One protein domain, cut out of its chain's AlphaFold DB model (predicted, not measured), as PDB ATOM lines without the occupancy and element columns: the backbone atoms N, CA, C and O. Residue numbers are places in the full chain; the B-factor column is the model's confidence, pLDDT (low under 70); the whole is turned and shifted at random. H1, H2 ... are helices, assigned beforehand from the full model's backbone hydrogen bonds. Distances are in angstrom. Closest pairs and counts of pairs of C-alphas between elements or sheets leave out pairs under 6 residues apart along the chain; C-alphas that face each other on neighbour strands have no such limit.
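Overview. This is residues 240 to 258 and 269 to 291 of the 339 residues of an uncharacterized protein of Callosobruchus maculatus (UniProt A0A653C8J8). Two helices make a T: the longer, H2, is the crossbar, and the last residues of H1, 251 to 254, meet H2 near its middle. H1 residues 240 to 250 stick out as the stem, and H2 residues 269 to 276 also stand free. The printed part has 42 residues with H1 then H2 and no named strand, all helix in class; it is loose, with a radius of gyration of the C-alphas of 11.6 A and spans of 33 by 25 by 15 A.

Arrangement. H2, residues 269 to 291, touches H1, residues 240 to 254, with residues 277 to 284 alone. H1 touches H2 with residues 251 to 254 alone. The closest C-alphas are those of Leu 254 and Arg 281, 5.4 A apart. Their lines are about perpendicular, at 79 degrees. In H1 and H2 every O i to N i+4 pair is within hydrogen-bond range.

Along the chain. H2 is 32.6 A long, from C-alpha 269 at (149.585, 154.633, 137.572) to C-alpha 291 at (174.416, 159.960, 158.073). H1 is 20.6 A long and begins with C-alpha 240 at (170.128, 138.087, 153.186).

Size, cuts and confidence. The C-alphas farthest apart, of Ile 241 and Leu 271, are 32.7 A apart. Residues 259 to 268 are not printed; C-alphas 258 and 269 are 19.9 A apart across the cut. Mean pLDDT of the printed part is 72.9, with 11 residues under 70, among them 257 to 258 and 290 to 291.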
ATOM      1  N   PRO A 240     170.080 136.715 152.679       76.12
ATOM      2  CA  PRO A 240     170.128 138.087 153.186       76.12
ATOM      3  C   PRO A 240     171.273 138.924 152.585       76.12
ATOM      4  O   PRO A 240     171.141 140.136 152.430       76.12
ATOM      5  N   ILE A 241     172.381 138.290 152.184       78.25
ATOM      6  CA  ILE A 241     173.544 138.970 151.582       78.25
ATOM      7  C   ILE A 241     173.218 139.490 150.173       78.25
ATOM      8  O   ILE A 241     173.558 140.624 149.831       78.25
ATOM      9  N   MET A 242     172.519 138.688 149.365       75.94
ATOM     10  CA  MET A 242     172.113 139.071 148.009       75.94
ATOM     11  C   MET A 242     171.012 140.136 148.042       75.94
ATOM     12  O   MET A 242     171.061 141.103 147.281       75.94
ATOM     13  N   ALA A 243     170.062 140.005 148.977       74.94
ATOM     14  CA  ALA A 243     169.045 141.022 149.226       74.94
ATOM     15  C   ALA A 243     169.681 142.372 149.600       74.94
ATOM     16  O   ALA A 243     169.280 143.413 149.079       74.94
ATOM     17  N   PHE A 244     170.726 142.359 150.432       75.94
ATOM     18  CA  PHE A 244     171.461 143.568 150.798       75.94
ATOM     19  C   PHE A 244     172.210 144.193 149.610       75.94
ATOM     20  O   PHE A 244     172.188 145.412 149.453       75.94
ATOM     21  N   GLN A 245     172.827 143.391 148.735       80.50
ATOM     22  CA  GLN A 245     173.461 143.897 147.509       80.50
ATOM     23  C   GLN A 245     172.450 144.556 146.568       80.50
ATOM     24  O   GLN A 245     172.673 145.681 146.126       80.50
ATOM     25  N   LYS A 246     171.305 143.907 146.326       79.62
ATOM     26  CA  LYS A 246     170.224 144.469 145.503       79.62
ATOM     27  C   LYS A 246     169.617 145.723 146.129       79.62
ATOM     28  O   LYS A 246     169.376 146.701 145.428       79.62
ATOM     29  N   GLY A 247     169.448 145.735 147.450       78.62
ATOM     30  CA  GLY A 247     169.041 146.922 148.200       78.62
ATOM     31  C   GLY A 247     170.044 148.069 148.062       78.62
ATOM     32  O   GLY A 247     169.643 149.205 147.829       78.62
ATOM     33  N   LYS A 248     171.349 147.778 148.121       78.00
ATOM     34  CA  LYS A 248     172.421 148.765 147.933       78.00
ATOM     35  C   LYS A 248     172.454 149.316 146.505       78.00
ATOM     36  O   LYS A 248     172.651 150.514 146.328       78.00
ATOM     37  N   GLU A 249     172.229 148.475 145.498       80.06
ATOM     38  CA  GLU A 249     172.093 148.886 144.092       80.06
ATOM     39  C   GLU A 249     170.869 149.794 143.886       80.06
ATOM     40  O   GLU A 249     170.978 150.846 143.253       80.06
ATOM     41  N   LEU A 250     169.720 149.441 144.475       78.94
ATOM     42  CA  LEU A 250     168.508 150.264 144.443       78.94
ATOM     43  C   LEU A 250     168.720 151.603 145.154       78.94
ATOM     44  O   LEU A 250     168.391 152.650 144.597       78.94
ATOM     45  N   TRP A 251     169.350 151.593 146.328       74.19
ATOM     46  CA  TRP A 251     169.726 152.799 147.068       74.19
ATOM     47  C   TRP A 251     170.675 153.696 146.263       74.19
ATOM     48  O   TRP A 251     170.486 154.911 146.200       74.19
ATOM     49  N   ALA A 252     171.658 153.109 145.573       77.75
ATOM     50  CA  ALA A 252     172.569 153.822 144.676       77.75
ATOM     51  C   ALA A 252     171.852 154.404 143.442       77.75
ATOM     52  O   ALA A 252     172.243 155.449 142.930       77.75
ATOM     53  N   SER A 253     170.789 153.755 142.958       72.50
ATOM     54  CA  SER A 253     169.980 154.263 141.841       72.50
ATOM     55  C   SER A 253     169.032 155.398 142.248       72.50
ATOM     56  O   SER A 253     168.808 156.321 141.465       72.50
ATOM     57  N   LEU A 254     168.511 155.353 143.480       71.06
ATOM     58  CA  LEU A 254     167.620 156.362 144.057       71.06
ATOM     59  C   LEU A 254     168.369 157.579 144.610       71.06
ATOM     60  O   LEU A 254     167.748 158.605 144.845       71.06
ATOM     61  N   SER A 255     169.682 157.483 144.811       65.81
ATOM     62  CA  SER A 255     170.528 158.593 145.274       65.81
ATOM     63  C   SER A 255     171.135 159.430 144.142       65.81
ATOM     64  O   SER A 255     171.861 160.377 144.429       65.81
ATOM     65  N   LYS A 256     170.862 159.101 142.871       74.75
ATOM     66  CA  LYS A 256     171.272 159.925 141.722       74.75
ATOM     67  C   LYS A 256     170.337 161.126 141.554       74.75
ATOM     68  O   LYS A 256     169.118 160.950 141.629       74.75
ATOM     69  N   ASP A 257     170.916 162.288 141.250       58.78
ATOM     70  CA  ASP A 257     170.181 163.527 140.980       58.78
ATOM     71  C   ASP A 257     169.282 163.418 139.733       58.78
ATOM     72  O   ASP A 257     169.474 162.573 138.850       58.78
ATOM     73  N   GLU A 258     168.228 164.230 139.722       61.12
ATOM     74  CA  GLU A 258     167.038 164.082 138.883       61.12
ATOM     75  C   GLU A 258     167.294 164.255 137.366       61.12
ATOM     76  O   GLU A 258     168.039 165.147 136.968       61.12
ATOM     77  N   GLU A 269     148.505 155.597 137.323       61.56
ATOM     78  CA  GLU A 269     149.585 154.633 137.572       61.56
ATOM     79  C   GLU A 269     150.966 155.290 137.490       61.56
ATOM     80  O   GLU A 269     151.789 155.154 138.395       61.56
ATOM     81  N   GLN A 270     151.198 156.075 136.436       65.44
ATOM     82  CA  GLN A 270     152.446 156.812 136.253       65.44
ATOM     83  C   GLN A 270     152.612 157.880 137.336       65.44
ATOM     84  O   GLN A 270     153.724 158.087 137.815       65.44
ATOM     85  N   LEU A 271     151.512 158.507 137.769       73.62
ATOM     86  CA  LEU A 271     151.523 159.469 138.870       73.62
ATOM     87  C   LEU A 271     151.896 158.811 140.204       73.62
ATOM     88  O   LEU A 271     152.734 159.346 140.924       73.62
ATOM     89  N   ILE A 272     151.307 157.660 140.540       67.19
ATOM     90  CA  ILE A 272     151.627 156.941 141.780       67.19
ATOM     91  C   ILE A 272     153.082 156.470 141.744       67.19
ATOM     92  O   ILE A 272     153.811 156.714 142.699       67.19
ATOM     93  N   VAL A 273     153.544 155.886 140.635       69.62
ATOM     94  CA  VAL A 273     154.948 155.466 140.481       69.62
ATOM     95  C   VAL A 273     155.903 156.659 140.593       69.62
ATOM     96  O   VAL A 273     156.935 156.543 141.255       69.62
ATOM     97  N   LEU A 274     155.557 157.816 140.021       75.06
ATOM     98  CA  LEU A 274     156.326 159.057 140.168       75.06
ATOM     99  C   LEU A 274     156.354 159.543 141.621       75.06
ATOM    100  O   LEU A 274     157.431 159.799 142.148       75.06
ATOM    101  N   LEU A 275     155.207 159.613 142.300       73.75
ATOM    102  CA  LEU A 275     155.116 160.050 143.699       73.75
ATOM    103  C   LEU A 275     155.846 159.095 144.653       73.75
ATOM    104  O   LEU A 275     156.533 159.533 145.578       73.75
ATOM    105  N   THR A 276     155.744 157.786 144.430       75.19
ATOM    106  CA  THR A 276     156.471 156.781 145.208       75.19
ATOM    107  C   THR A 276     157.975 156.881 144.953       75.19
ATOM    108  O   THR A 276     158.759 156.829 145.898       75.19
ATOM    109  N   ARG A 277     158.397 157.108 143.705       77.12
ATOM    110  CA  ARG A 277     159.809 157.320 143.363       77.12
ATOM    111  C   ARG A 277     160.365 158.599 143.990       77.12
ATOM    112  O   ARG A 277     161.440 158.556 144.580       77.12
ATOM    113  N   GLU A 278     159.629 159.702 143.921       73.25
ATOM    114  CA  GLU A 278     160.021 160.982 144.521       73.25
ATOM    115  C   GLU A 278     160.062 160.933 146.050       73.25
ATOM    116  O   GLU A 278     161.000 161.428 146.676       73.25
ATOM    117  N   SER A 279     159.090 160.278 146.685       68.94
ATOM    118  CA  SER A 279     159.100 160.101 148.143       68.94
ATOM    119  C   SER A 279     160.254 159.208 148.608       68.94
ATOM    120  O   SER A 279     160.928 159.550 149.583       68.94
ATOM    121  N   ALA A 280     160.550 158.123 147.882       74.75
ATOM    122  CA  ALA A 280     161.706 157.274 148.150       74.75
ATOM    123  C   ALA A 280     163.029 158.045 148.002       74.75
ATOM    124  O   ALA A 280     163.880 157.961 148.885       74.75
ATOM    125  N   ARG A 281     163.188 158.861 146.948       72.31
ATOM    126  CA  ARG A 281     164.371 159.724 146.754       72.31
ATOM    127  C   ARG A 281     164.560 160.716 147.895       72.31
ATOM    128  O   ARG A 281     165.636 160.777 148.485       72.31
ATOM    129  N   ARG A 282     163.513 161.461 148.267       72.56
ATOM    130  CA  ARG A 282     163.576 162.428 149.379       72.56
ATOM    131  C   ARG A 282     163.945 161.760 150.701       72.56
ATOM    132  O   ARG A 282     164.719 162.321 151.472       72.56
ATOM    133  N   MET A 283     163.443 160.549 150.944       69.38
ATOM    134  CA  MET A 283     163.810 159.755 152.118       69.38
ATOM    135  C   MET A 283     165.281 159.317 152.077       69.38
ATOM    136  O   MET A 283     165.974 159.445 153.083       69.38
ATOM    137  N   VAL A 284     165.785 158.874 150.920       78.38
ATOM    138  CA  VAL A 284     167.205 158.533 150.721       78.38
ATOM    139  C   VAL A 284     168.104 159.745 150.976       78.38
ATOM    140  O   VAL A 284     169.094 159.621 151.695       78.38
ATOM    141  N   HIS A 285     167.749 160.932 150.475       74.06
ATOM    142  CA  HIS A 285     168.505 162.160 150.751       74.06
ATOM    143  C   HIS A 285     168.452 162.565 152.227       74.06
ATOM    144  O   HIS A 285     169.473 162.978 152.766       74.06
ATOM    145  N   LEU A 286     167.315 162.392 152.908       76.75
ATOM    146  CA  LEU A 286     167.196 162.654 154.345       76.75
ATOM    147  C   LEU A 286     168.096 161.720 155.159       76.75
ATOM    148  O   LEU A 286     168.767 162.169 156.085       76.75
ATOM    149  N   VAL A 287     168.151 160.436 154.800       74.62
ATOM    150  CA  VAL A 287     168.998 159.443 155.478       74.62
ATOM    151  C   VAL A 287     170.480 159.647 155.158       74.62
ATOM    152  O   VAL A 287     171.316 159.561 156.051       74.62
ATOM    153  N   ASN A 288     170.833 159.972 153.913       76.38
ATOM    154  CA  ASN A 288     172.211 160.325 153.568       76.38
ATOM    155  C   ASN A 288     172.639 161.611 154.298       76.38
ATOM    156  O   ASN A 288     173.735 161.665 154.847       76.38
ATOM    157  N   PHE A 289     171.758 162.612 154.383       73.56
ATOM    158  CA  PHE A 289     171.989 163.828 155.158       73.56
ATOM    159  C   PHE A 289     172.160 163.515 156.648       73.56
ATOM    160  O   PHE A 289     173.139 163.946 157.254       73.56
ATOM    161  N   SER A 290     171.285 162.699 157.241       63.69
ATOM    162  CA  SER A 290     171.410 162.312 158.648       63.69
ATOM    163  C   SER A 290     172.695 161.528 158.913       63.69
ATOM    164  O   SER A 290     173.355 161.802 159.909       63.69
ATOM    165  N   TYR A 291     173.123 160.647 158.001       62.41
ATOM    166  CA  TYR A 291     174.416 159.960 158.073       62.41
ATOM    167  C   TYR A 291     175.596 160.943 158.031       62.41
ATOM    168  O   TYR A 291     176.513 160.834 158.848       62.41
TER     169      TYR A 291